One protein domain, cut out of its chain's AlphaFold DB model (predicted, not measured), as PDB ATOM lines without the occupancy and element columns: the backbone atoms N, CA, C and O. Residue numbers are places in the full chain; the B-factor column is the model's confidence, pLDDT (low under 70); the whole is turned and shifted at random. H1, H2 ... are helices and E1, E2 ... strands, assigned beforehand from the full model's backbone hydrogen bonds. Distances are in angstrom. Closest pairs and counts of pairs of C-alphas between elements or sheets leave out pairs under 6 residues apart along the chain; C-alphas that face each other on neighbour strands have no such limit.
ATOM      1  N   ILE A  15      24.051  13.192 -11.042       95.31
ATOM      2  CA  ILE A  15      24.352  13.760 -12.349       95.31
ATOM      3  C   ILE A  15      23.043  14.145 -13.022       95.31
ATOM      4  O   ILE A  15      22.158  13.313 -13.199       95.31
ATOM      5  N   LEU A  16      22.943  15.400 -13.444       96.00
ATOM      6  CA  LEU A  16      21.883  15.910 -14.299       96.00
ATOM      7  C   LEU A  16      22.375  15.934 -15.749       96.00
ATOM      8  O   LEU A  16      23.336  16.640 -16.065       96.00
ATOM      9  N   ILE A  17      21.702  15.201 -16.633       92.81
ATOM     10  CA  ILE A  17      21.946  15.216 -18.080       92.81
ATOM     11  C   ILE A  17      20.649  15.640 -18.761       92.81
ATOM     12  O   ILE A  17      19.620  14.991 -18.603       92.81
ATOM     13  N   ALA A  18      20.700  16.726 -19.537       89.50
ATOM     14  CA  ALA A  18      19.506  17.373 -20.081       89.50
ATOM     15  C   ALA A  18      18.488  17.712 -18.970       89.50
ATOM     16  O   ALA A  18      18.743  18.622 -18.181       89.50
ATOM     17  N   THR A  19      17.359  17.006 -18.912       92.06
ATOM     18  CA  THR A  19      16.289  17.210 -17.922       92.06
ATOM     19  C   THR A  19      16.282  16.174 -16.805       92.06
ATOM     20  O   THR A  19      15.614  16.391 -15.798       92.06
ATOM     21  N   ASP A  20      17.021  15.074 -16.963       95.00
ATOM     22  CA  ASP A  20      16.925  13.913 -16.086       95.00
ATOM     23  C   ASP A  20      18.118  13.841 -15.136       95.00
ATOM     24  O   ASP A  20      19.270  14.062 -15.528       95.00
ATOM     25  N   SER A  21      17.837  13.523 -13.873       95.31
ATOM     26  CA  SER A  21      18.848  13.311 -12.843       95.31
ATOM     27  C   SER A  21      18.991  11.830 -12.506       95.31
ATOM     28  O   SER A  21      18.021  11.076 -12.430       95.31
ATOM     29  N   PHE A  22      20.232  11.412 -12.290       95.06
ATOM     30  CA  PHE A  22      20.594  10.035 -11.985       95.06
ATOM     31  C   PHE A  22      21.643  10.034 -10.888       95.06
ATOM     32  O   PHE A  22      22.525  10.888 -10.891       95.06
ATOM     33  N   THR A  23      21.614   9.049  -9.998       96.31
ATOM     34  CA  THR A  23      22.821   8.731  -9.234       96.31
ATOM     35  C   THR A  23      23.902   8.213 -10.188       96.31
ATOM     36  O   THR A  23      23.596   7.651 -11.248       96.31
ATOM     37  N   VAL A  24      25.173   8.376  -9.826       94.00
ATOM     38  CA  VAL A  24      26.306   7.833 -10.589       94.00
ATOM     39  C   VAL A  24      26.147   6.323 -10.806       94.00
ATOM     40  O   VAL A  24      26.316   5.847 -11.933       94.00
ATOM     41  N   SER A  25      25.753   5.579  -9.769       94.38
ATOM     42  CA  SER A  25      25.438   4.144  -9.857       94.38
ATOM     43  C   SER A  25      24.382   3.853 -10.923       94.38
ATOM     44  O   SER A  25      24.597   3.033 -11.821       94.38
ATOM     45  N   ARG A  26      23.261   4.579 -10.889       94.81
ATOM     46  CA  ARG A  26      22.164   4.381 -11.836       94.81
ATOM     47  C   ARG A  26      22.571   4.717 -13.264       94.81
ATOM     48  O   ARG A  26      22.182   4.014 -14.196       94.81
ATOM     49  N   LEU A  27      23.366   5.765 -13.457       92.56
ATOM     50  CA  LEU A  27      23.877   6.122 -14.774       92.56
ATOM     51  C   LEU A  27      24.774   5.014 -15.344       92.56
ATOM     52  O   LEU A  27      24.599   4.632 -16.502       92.56
ATOM     53  N   LYS A  28      25.686   4.451 -14.534       89.62
ATOM     54  CA  LYS A  28      26.537   3.312 -14.930       89.62
ATOM     55  C   LYS A  28      25.679   2.124 -15.381       89.62
ATOM     56  O   LYS A  28      25.914   1.572 -16.457       89.62
ATOM     57  N   GLU A  29      24.650   1.773 -14.612       91.12
ATOM     58  CA  GLU A  29      23.711   0.704 -14.971       91.12
ATOM     59  C   GLU A  29      22.987   0.971 -16.292       91.12
ATOM     60  O   GLU A  29      22.934   0.089 -17.148       91.12
ATOM     61  N   LEU A  30      22.432   2.173 -16.471       89.88
ATOM     62  CA  LEU A  30      21.671   2.542 -17.667       89.88
ATOM     63  C   LEU A  30      22.546   2.545 -18.920       89.88
ATOM     64  O   LEU A  30      22.107   2.071 -19.966       89.88
ATOM     65  N   VAL A  31      23.791   3.015 -18.816       86.00
ATOM     66  CA  VAL A  31      24.765   2.959 -19.913       86.00
ATOM     67  C   VAL A  31      25.062   1.506 -20.282       86.00
ATOM     68  O   VAL A  31      24.948   1.136 -21.450       86.00
ATOM     69  N   ILE A  32      25.383   0.658 -19.300       82.81
ATOM     70  CA  ILE A  32      25.662  -0.768 -19.533       82.81
ATOM     71  C   ILE A  32      24.442  -1.465 -20.145       82.81
ATOM     72  O   ILE A  32      24.578  -2.219 -21.110       82.81
ATOM     73  N   LYS A  33      23.247  -1.203 -19.607       82.94
ATOM     74  CA  LYS A  33      21.982  -1.758 -20.090       82.94
ATOM     75  C   LYS A  33      21.709  -1.324 -21.530       82.94
ATOM     76  O   LYS A  33      21.520  -2.186 -22.379       82.94
ATOM     77  N   GLY A  34      21.801  -0.030 -21.835       81.69
ATOM     78  CA  GLY A  34      21.584   0.499 -23.184       81.69
ATOM     79  C   GLY A  34      22.573  -0.036 -24.223       81.69
ATOM     80  O   GLY A  34      22.212  -0.199 -25.385       81.69
ATOM     81  N   ILE A  35      23.806  -0.362 -23.823       74.69
ATOM     82  CA  ILE A  35      24.784  -1.022 -24.702       74.69
ATOM     83  C   ILE A  35      24.410  -2.488 -24.939       74.69
ATOM     84  O   ILE A  35      24.466  -2.950 -26.074       74.69
ATOM     85  N   ARG A  36      24.019  -3.219 -23.887       70.62
ATOM     86  CA  ARG A  36      23.641  -4.642 -23.976       70.62
ATOM     87  C   ARG A  36      22.332  -4.865 -24.732       70.62
ATOM     88  O   ARG A  36      22.203  -5.863 -25.433       70.62
ATOM     89  N   GLU A  37      21.369  -3.961 -24.582       73.56
ATOM     90  CA  GLU A  37      20.048  -4.053 -25.214       73.56
ATOM     91  C   GLU A  37      20.072  -3.728 -26.707       73.56
ATOM     92  O   GLU A  37      19.171  -4.142 -27.434       73.56
ATOM     93  N   LYS A  38      21.127  -3.066 -27.200       63.91
ATOM     94  CA  LYS A  38      21.401  -2.969 -28.638       63.91
ATOM     95  C   LYS A  38      21.915  -4.311 -29.166       63.91
ATOM     96  O   LYS A  38      23.074  -4.451 -29.550       63.91
ATOM     97  N   GLN A  39      21.028  -5.303 -29.186       51.56
ATOM     98  CA  GLN A  39      21.198  -6.503 -29.997       51.56
ATOM     99  C   GLN A  39      21.314  -6.099 -31.475       51.56
ATOM    100  O   GLN A  39      20.734  -5.086 -31.880       51.56
ATOM    101  N   PRO A  40      22.066  -6.854 -32.294       50.59
ATOM    102  CA  PRO A  40      22.082  -6.621 -33.728       50.59
ATOM    103  C   PRO A  40      20.645  -6.667 -34.258       50.59
ATOM    104  O   PRO A  40      19.952  -7.672 -34.111       50.59
ATOM    105  N   LEU A  41      20.193  -5.564 -34.864       42.62
ATOM    106  CA  LEU A  41      18.986  -5.560 -35.680       42.62
ATOM    107  C   LEU A  41      19.204  -6.579 -36.802       42.62
ATOM    108  O   LEU A  41      20.000  -6.343 -37.711       42.62
ATOM    109  N   ASN A  42      18.499  -7.708 -36.735       41.53
ATOM    110  CA  ASN A  42      18.322  -8.597 -37.877       41.53
ATOM    111  C   ASN A  42      17.415  -7.886 -38.890       41.53
ATOM    112  O   ASN A  42      16.224  -8.174 -38.991       41.53
ATOM    113  N   CYS A  43      17.967  -6.920 -39.623       36.41
ATOM    114  CA  CYS A  43      17.365  -6.477 -40.870       36.41
ATOM    115  C   CYS A  43      17.552  -7.611 -41.881       36.41
ATOM    116  O   CYS A  43      18.672  -8.086 -42.078       36.41
ATOM    117  N   GLY A  44      16.440  -8.086 -42.449       33.47
ATOM    118  CA  GLY A  44      16.404  -9.207 -43.384       33.47
ATOM    119  C   GLY A  44      17.483  -9.120 -44.463       33.47
ATOM    120  O   GLY A  44      17.866  -8.027 -44.875       33.47
ATOM    121  N   SER A  45      17.980 -10.297 -44.853       44.72
ATOM    122  CA  SER A  45      18.902 -10.572 -45.964       44.72
ATOM    123  C   SER A  45      19.402  -9.325 -46.705       44.72
ATOM    124  O   SER A  45      18.758  -8.874 -47.652       44.72
ATOM    125  N   ASN A  46      20.547  -8.803 -46.248       41.75
ATOM    126  CA  ASN A  46      21.614  -8.138 -47.021       41.75
ATOM    127  C   ASN A  46      22.172  -6.846 -46.420       41.75
ATOM    128  O   ASN A  46      23.179  -6.366 -46.930       41.75
ATOM    129  N   VAL A  47      21.633  -6.307 -45.322       42.12
ATOM    130  CA  VAL A  47      22.314  -5.203 -44.621       42.12
ATOM    131  C   VAL A  47      22.108  -5.284 -43.108       42.12
ATOM    132  O   VAL A  47      21.232  -4.641 -42.531       42.12
ATOM    133  N   THR A  48      22.971  -6.043 -42.436       39.78
ATOM    134  CA  THR A  48      23.092  -5.999 -40.976       39.78
ATOM    135  C   THR A  48      23.975  -4.806 -40.597       39.78
ATOM    136  O   THR A  48      25.179  -4.950 -40.390       39.78
ATOM    137  N   VAL A  49      23.405  -3.598 -40.509       48.19
ATOM    138  CA  VAL A  49      24.099  -2.464 -39.866       48.19
ATOM    139  C   VAL A  49      24.017  -2.660 -38.357       48.19
ATOM    140  O   VAL A  49      23.201  -2.060 -37.664       48.19
ATOM    141  N   ALA A  50      24.854  -3.546 -37.832       43.16
ATOM    142  CA  ALA A  50      25.057  -3.671 -36.402       43.16
ATOM    143  C   ALA A  50      26.513  -3.342 -36.116       43.16
ATOM    144  O   ALA A  50      27.415  -3.926 -36.701       43.16
ATOM    145  N   THR A  51      26.750  -2.416 -35.202       46.97
ATOM    146  CA  THR A  51      28.052  -1.933 -34.719       46.97
ATOM    147  C   THR A  51      29.078  -3.050 -34.425       46.97
ATOM    148  O   THR A  51      30.281  -2.817 -34.477       46.97
ATOM    149  N   LEU A  52      28.611  -4.283 -34.185       46.19
ATOM    150  CA  LEU A  52      29.408  -5.512 -34.067       46.19
ATOM    151  C   LEU A  52      30.125  -5.928 -35.367       46.19
ATOM    152  O   LEU A  52      31.263  -6.383 -35.298       46.19
ATOM    153  N   TYR A  53      29.513  -5.728 -36.540       48.19
ATOM    154  CA  TYR A  53      30.148  -5.988 -37.837       48.19
ATOM    155  C   TYR A  53      31.273  -4.993 -38.130       48.19
ATOM    156  O   TYR A  53      32.301  -5.387 -38.664       48.19
ATOM    157  N   PHE A  54      31.141  -3.718 -37.745       52.25
ATOM    158  CA  PHE A  54      32.264  -2.779 -37.866       52.25
ATOM    159  C   PHE A  54      33.463  -3.259 -37.043       52.25
ATOM    160  O   PHE A  54      34.569  -3.342 -37.563       52.25
ATOM    161  N   ILE A  55      33.241  -3.657 -35.789       57.22
ATOM    162  CA  ILE A  55      34.311  -4.132 -34.900       57.22
ATOM    163  C   ILE A  55      34.974  -5.411 -35.435       57.22
ATOM    164  O   ILE A  55      36.190  -5.539 -35.329       57.22
ATOM    165  N   SER A  56      34.223  -6.333 -36.055       55.88
ATOM    166  CA  SER A  56      34.813  -7.531 -36.669       55.88
ATOM    167  C   SER A  56      35.662  -7.217 -37.907       55.88
ATOM    168  O   SER A  56      36.646  -7.906 -38.147       55.88
ATOM    169  N   HIS A  57      35.333  -6.165 -38.666       56.66
ATOM    170  CA  HIS A  57      36.171  -5.684 -39.778       56.66
ATOM    171  C   HIS A  57      37.430  -4.945 -39.298       56.66
ATOM    172  O   HIS A  57      38.397  -4.829 -40.043       56.66
ATOM    173  N   PHE A  58      37.439  -4.483 -38.048       62.59
ATOM    174  CA  PHE A  58      38.592  -3.875 -37.389       62.59
ATOM    175  C   PHE A  58      39.374  -4.883 -36.534       62.59
ATOM    176  O   PHE A  58      39.991  -4.485 -35.559       62.59
ATOM    177  N   GLN A  59      39.363  -6.185 -36.833       64.88
ATOM    178  CA  GLN A  59      40.227  -7.133 -36.108       64.88
ATOM    179  C   GLN A  59      41.697  -6.986 -36.517       64.88
ATOM    180  O   GLN A  59      42.594  -7.025 -35.671       64.88
ATOM    181  N   SER A  60      41.935  -6.752 -37.806       71.06
ATOM    182  CA  SER A  60      43.264  -6.494 -38.347       71.06
ATOM    183  C   SER A  60      43.189  -5.744 -39.672       71.06
ATOM    184  O   SER A  60      42.236  -5.914 -40.430       71.06
ATOM    185  N   PHE A  61      44.211  -4.951 -39.980       78.38
ATOM    186  CA  PHE A  61      44.379  -4.311 -41.286       78.38
ATOM    187  C   PHE A  61      45.834  -4.411 -41.737       78.38
ATOM    188  O   PHE A  61      46.731  -4.565 -40.910       78.38
ATOM    189  N   LYS A  62      46.077  -4.322 -43.046       82.75
ATOM    190  CA  LYS A  62      47.435  -4.360 -43.594       82.75
ATOM    191  C   LYS A  62      48.021  -2.964 -43.750       82.75
ATOM    192  O   LYS A  62      47.357  -2.062 -44.260       82.75
ATOM    193  N   ILE A  63      49.286  -2.816 -43.373       81.38
ATOM    194  CA  ILE A  63      50.148  -1.714 -43.803       81.38
ATOM    195  C   ILE A  63      51.299  -2.354 -44.585       81.38
ATOM    196  O   ILE A  63      52.142  -3.034 -44.002       81.38
ATOM    197  N   TYR A  64      51.320  -2.169 -45.910       87.25
ATOM    198  CA  TYR A  64      52.170  -2.950 -46.823       87.25
ATOM    199  C   TYR A  64      51.967  -4.466 -46.618       87.25
ATOM    200  O   TYR A  64      50.834  -4.944 -46.672       87.25
ATOM    201  N   GLU A  65      53.042  -5.212 -46.355       87.88
ATOM    202  CA  GLU A  65      53.025  -6.659 -46.105       87.88
ATOM    203  C   GLU A  65      52.819  -7.022 -44.624       87.88
ATOM    204  O   GLU A  65      52.841  -8.198 -44.269       87.88
ATOM    205  N   GLN A  66      52.636  -6.035 -43.741       85.50
ATOM    206  CA  GLN A  66      52.474  -6.276 -42.312       85.50
ATOM    207  C   GLN A  66      50.999  -6.286 -41.912       85.50
ATOM    208  O   GLN A  66      50.282  -5.303 -42.117       85.50
ATOM    209  N   ASP A  67      50.571  -7.372 -41.273       84.25
ATOM    210  CA  ASP A  67      49.286  -7.446 -40.585       84.25
ATOM    211  C   ASP A  67      49.366  -6.708 -39.238       84.25
ATOM    212  O   ASP A  67      50.187  -7.028 -38.375       84.25
ATOM    213  N   ILE A  68      48.504  -5.709 -39.052       83.06
ATOM    214  CA  ILE A  68      48.351  -4.955 -37.808       83.06
ATOM    215  C   ILE A  68      47.092  -5.441 -37.101       83.06
ATOM    216  O   ILE A  68      45.985  -5.246 -37.605       83.06
ATOM    217  N   SER A  69      47.246  -6.048 -35.925       82.38
ATOM    218  CA  SER A  69      46.128  -6.421 -35.057       82.38
ATOM    219  C   SER A  69      45.634  -5.227 -34.246       82.38
ATOM    220  O   SER A  69      46.427  -4.467 -33.691       82.38
ATOM    221  N   ILE A  70      44.319  -5.087 -34.117       76.06
ATOM    222  CA  ILE A  70      43.720  -4.058 -33.266       76.06
ATOM    223  C   ILE A  70      43.460  -4.650 -31.880       76.06
ATOM    224  O   ILE A  70      42.574  -5.483 -31.690       76.06
ATOM    225  N   ASP A  71      44.217  -4.185 -30.890       79.25
ATOM    226  CA  ASP A  71      44.102  -4.673 -29.510       79.25
ATOM    227  C   ASP A  71      42.961  -4.014 -28.722       79.25
ATOM    228  O   ASP A  71      42.379  -4.622 -27.814       79.25
ATOM    229  N   LEU A  72      42.642  -2.758 -29.053       77.75
ATOM    230  CA  LEU A  72      41.708  -1.932 -28.298       77.75
ATOM    231  C   LEU A  72      41.026  -0.891 -29.184       77.75
ATOM    232  O   LEU A  72      41.682  -0.076 -29.824       77.75
ATOM    233  N   ILE A  73      39.699  -0.858 -29.123       76.56
ATOM    234  CA  ILE A  73      38.870   0.201 -29.693       76.56
ATOM    235  C   ILE A  73      38.236   0.966 -28.531       76.56
ATOM    236  O   ILE A  73      37.617   0.365 -27.650       76.56
ATOM    237  N   LYS A  74      38.388   2.293 -28.518       81.12
ATOM    238  CA  LYS A  74      37.751   3.175 -27.533       81.12
ATOM    239  C   LYS A  74      36.690   4.028 -28.216       81.12
ATOM    240  O   LYS A  74      37.002   4.771 -29.139       81.12
ATOM    241  N   PHE A  75      35.461   3.960 -27.721       79.00
ATOM    242  CA  PHE A  75      34.407   4.909 -28.059       79.00
ATOM    243  C   PHE A  75      34.288   5.918 -26.930       79.00
ATOM    244  O   PHE A  75      34.190   5.540 -25.762       79.00
ATOM    245  N   GLN A  76      34.287   7.198 -27.281       86.12
ATOM    246  CA  GLN A  76      34.123   8.287 -26.334       86.12
ATOM    247  C   GLN A  76      32.825   9.025 -26.639       86.12
ATOM    248  O   GLN A  76      32.600   9.463 -27.765       86.12
ATOM    249  N   VAL A  77      31.978   9.168 -25.625       85.81
ATOM    250  CA  VAL A  77      30.773   9.995 -25.684       85.81
ATOM    251  C   VAL A  77      30.939  11.133 -24.694       85.81
ATOM    252  O   VAL A  77      31.164  10.889 -23.511       85.81
ATOM    253  N   VAL A  78      30.821  12.368 -25.180       90.94
ATOM    254  CA  VAL A  78      30.901  13.583 -24.363       90.94
ATOM    255  C   VAL A  78      29.543  14.270 -24.361       90.94
ATOM    256  O   VAL A  78      28.925  14.445 -25.418       90.94
ATOM    257  N   LYS A  79      29.050  14.634 -23.177       92.19
ATOM    258  CA  LYS A  79      27.790  15.363 -23.003       92.19
ATOM    259  C   LYS A  79      27.907  16.412 -21.911       92.19
ATOM    260  O   LYS A  79      28.556  16.180 -20.902       92.19
ATOM    261  N   GLN A  80      27.218  17.535 -22.101       95.62
ATOM    262  CA  GLN A  80      27.041  18.529 -21.044       95.62
ATOM    263  C   GLN A  80      26.229  17.923 -19.896       95.62
ATOM    264  O   GLN A  80      25.228  17.238 -20.134       95.62
ATOM    265  N   CYS A  81      26.646  18.190 -18.664       94.81
ATOM    266  CA  CYS A  81      25.964  17.746 -17.460       94.81
ATOM    267  C   CYS A  81      26.138  18.743 -16.311       94.81
ATOM    268  O   CYS A  81      26.947  19.671 -16.362       94.81
ATOM    269  N   LYS A  82      25.398  18.512 -15.230       95.50
ATOM    270  CA  LYS A  82      25.709  19.089 -13.922       95.50
ATOM    271  C   LYS A  82      25.923  17.970 -12.914       95.50
ATOM    272  O   LYS A  82      25.188  16.990 -12.939       95.50
ATOM    273  N   LEU A  83      26.906  18.121 -12.040       94.81
ATOM    274  CA  LEU A  83      27.223  17.194 -10.962       94.81
ATOM    275  C   LEU A  83      26.863  17.841  -9.624       94.81
ATOM    276  O   LEU A  83      27.226  18.985  -9.367       94.81
ATOM    277  N   LEU A  84      26.163  17.110  -8.772       95.12
ATOM    278  CA  LEU A  84      25.918  17.465  -7.385       95.12
ATOM    279  C   LEU A  84      26.593  16.411  -6.516       95.12
ATOM    280  O   LEU A  84      26.100  15.289  -6.398       95.12
ATOM    281  N   LYS A  85      27.732  16.781  -5.927       93.25
ATOM    282  CA  LYS A  85      28.463  15.900  -5.015       93.25
ATOM    283  C   LYS A  85      27.802  15.889  -3.647       93.25
ATOM    284  O   LYS A  85      27.354  16.941  -3.170       93.25
ATOM    285  N   ILE A  86      27.802  14.748  -2.974       89.06
ATOM    286  CA  ILE A  86      27.363  14.682  -1.578       89.06
ATOM    287  C   ILE A  86      28.225  15.612  -0.719       89.06
ATOM    288  O   ILE A  86      29.450  15.625  -0.803       89.06
ATOM    289  N   GLY A  87      27.568  16.439   0.098       85.56
ATOM    290  CA  GLY A  87      28.236  17.429   0.948       85.56
ATOM    291  C   GLY A  87      28.685  18.708   0.227       85.56
ATOM    292  O   GLY A  87      29.205  19.614   0.879       85.56
ATOM    293  N   SER A  88      28.463  18.831  -1.086       87.69
ATOM    294  CA  SER A  88      28.695  20.085  -1.813       87.69
ATOM    295  C   SER A  88      27.548  21.084  -1.618       87.69
ATOM    296  O   SER A  88      26.424  20.725  -1.271       87.69
ATOM    297  N   LYS A  89      27.831  22.374  -1.847       87.25
ATOM    298  CA  LYS A  89      26.853  23.465  -1.681       87.25
ATOM    299  C   LYS A  89      26.007  23.746  -2.931       87.25
ATOM    300  O   LYS A  89      25.262  24.722  -2.939       87.25
ATOM    301  N   GLY A  90      26.113  22.936  -3.984       91.81
ATOM    302  CA  GLY A  90      25.333  23.142  -5.200       91.81
ATOM    303  C   GLY A  90      25.857  22.394  -6.418       91.81
ATOM    304  O   GLY A  90      26.785  21.598  -6.337       91.81
ATOM    305  N   TRP A  91      25.226  22.673  -7.555       94.88
ATOM    306  CA  TRP A  91      25.533  22.041  -8.833       94.88
ATOM    307  C   TRP A  91      26.811  22.597  -9.464       94.88
ATOM    308  O   TRP A  91      26.923  23.797  -9.712       94.88
ATOM    309  N   GLU A  92      27.722  21.704  -9.822       93.25
ATOM    310  CA  GLU A  92      28.900  21.978 -10.640       93.25
ATOM    311  C   GLU A  92      28.557  21.695 -12.111       93.25
ATOM    312  O   GLU A  92      28.152  20.587 -12.455       93.25
ATOM    313  N   SER A  93      28.675  22.689 -12.996       94.44
ATOM    314  CA  SER A  93      28.439  22.485 -14.437       94.44
ATOM    315  C   SER A  93      29.711  21.999 -15.125       94.44
ATOM    316  O   SER A  93      30.799  22.484 -14.819       94.44
ATOM    317  N   GLY A  94      29.579  21.073 -16.071       92.88
ATOM    318  CA  GLY A  94      30.713  20.543 -16.819       92.88
ATOM    319  C   GLY A  94      30.292  19.535 -17.878       92.88
ATOM    320  O   GLY A  94      29.142  19.504 -18.313       92.88
ATOM    321  N   GLU A  95      31.232  18.687 -18.276       94.25
ATOM    322  CA  GLU A  95      30.998  17.629 -19.252       94.25
ATOM    323  C   GLU A  95      31.238  16.261 -18.626       94.25
ATOM    324  O   GLU A  95      32.242  16.035 -17.948       94.25
ATOM    325  N   ILE A  96      30.341  15.322 -18.910       92.31
ATOM    326  CA  ILE A  96      30.570  13.912 -18.641       92.31
ATOM    327  C   ILE A  96      31.186  13.259 -19.870       92.31
ATOM    328  O   ILE A  96      30.697  13.405 -20.993       92.31
ATOM    329  N   THR A  97      32.251  12.500 -19.636       91.25
ATOM    330  CA  THR A  97      32.874  11.649 -20.644       91.25
ATOM    331  C   THR A  97      32.623  10.188 -20.293       91.25
ATOM    332  O   THR A  97      33.084   9.700 -19.264       91.25
ATOM    333  N   ILE A  98      31.910   9.480 -21.164       87.50
ATOM    334  CA  ILE A  98      31.689   8.038 -21.066       87.50
ATOM    335  C   ILE A  98      32.643   7.360 -22.046       87.50
ATOM    336  O   ILE A  98      32.590   7.620 -23.250       87.50
ATOM    337  N   ILE A  99      33.514   6.493 -21.528       86.19
ATOM    338  CA  ILE A  99      34.504   5.762 -22.324       86.19
ATOM    339  C   ILE A  99      34.123   4.287 -22.355       86.19
ATOM    340  O   ILE A  99      34.073   3.624 -21.320       86.19
ATOM    341  N   LEU A 100      33.903   3.760 -23.554       80.38
ATOM    342  CA  LEU A 100      33.666   2.343 -23.795       80.38
ATOM    343  C   LEU A 100      34.897   1.746 -24.449       80.38
ATOM    344  O   LEU A 100      35.309   2.186 -25.519       80.38
ATOM    345  N   SER A 101      35.477   0.747 -23.799       81.81
ATOM    346  CA  SER A 101      36.655   0.043 -24.294       81.81
ATOM    347  C   SER A 101      36.257  -1.356 -24.738       81.81
ATOM    348  O   SER A 101      35.704  -2.121 -23.952       81.81
ATOM    349  N   ILE A 102      36.536  -1.682 -25.996       75.56
ATOM    350  CA  ILE A 102      36.260  -2.987 -26.591       75.56
ATOM    351  C   ILE A 102      37.588  -3.588 -27.025       75.56
ATOM    352  O   ILE A 102      38.332  -2.966 -27.778       75.56
ATOM    353  N   SER A 103      37.878  -4.798 -26.552       75.12
ATOM    354  CA  SER A 103      38.998  -5.584 -27.058       75.12
ATOM    355  C   SER A 103      38.443  -6.631 -28.029       75.12
ATOM    356  O   SER A 103      37.696  -7.509 -27.586       75.12
TER     357      SER A 103
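What this domain is: This is residues 15 to 103 of the 111 residues of an uncharacterized protein of Calothrix sp. NIES-2100 (UniProt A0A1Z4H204). A long, strongly twisted hairpin of E5 and E6 makes the main ribbon; at one end the short hairpin of E1 and E2 adds to E5, and this four-stranded sheet curls round H1 on one face. Beyond the other end of the ribbon lies a small separate hairpin, E3 and E4, whose tip, residues 62 to 67, sticks out, and a long loop and the short H2 join H1 to it. The printed part has 89 residues, with two named helices and six named strands in the order E1 E2 H1 H2 E3 E4 E5 E6, in the mixed class of helices and strands. The larger sheet has the order E2 - E1 - E5 - E6, and both sheets are antiparallel. The whole is only just extended, close to loose, with a radius of gyration of the C-alphas of 18.5 A, and flat, spanning 59 by 35 by 18 A.

How they stand to each other: E1, residues 15 to 17, and E2, residues 20 to 23, form a hairpin, with N 15 and O 22 within hydrogen-bond range at 2.8 A. H1, residues 24 to 37, is on the sheet, in two layers, a helix on one face of a sheet; the closest C-alphas of E1 and H1 are those of Ile 15 and Val 24, 6.5 A apart. H2, residues 51 to 57, is not on the sheet. In H1 and H2 every O i to N i+4 pair is within hydrogen-bond range. E3, residues 60 to 63, and E4, residues 66 to 69, form a hairpin, with N 68 and O 61 at 2.8 A. E4 and E5, residues 73 to 84, are apart; H2 and E5 are only just apart, at 8.2 A. E5 bends by 73 degrees at residue 80, and E1 is its antiparallel neighbour, with N 16 and O 82 at 2.8 A. E5 and E6, residues 92 to 102, form a hairpin, with N 73 and O 102 at 2.8 A and N 83 and O 92 at 2.8 A. H1 and E6 are near each other, with 5 pairs of C-alphas within 10 A.

Where its parts are: E1 begins at C-alpha 15, (24.352, 13.760, -12.349). From first to last C-alpha H1 is 19.9 A long, E5 31.0 A and E6 30.5 A. E6 ends at C-alpha 102, (36.260, -2.987, -26.591).

The domain as a whole: The two C-alphas farthest apart are those of Glu 65 and Lys 89, 59.7 A. The printed part has no cut. The link from H1 to H2, residues 38 to 50, is long. The mean pLDDT of the printed part is 77.7, and residues 38 to 59 are under 70.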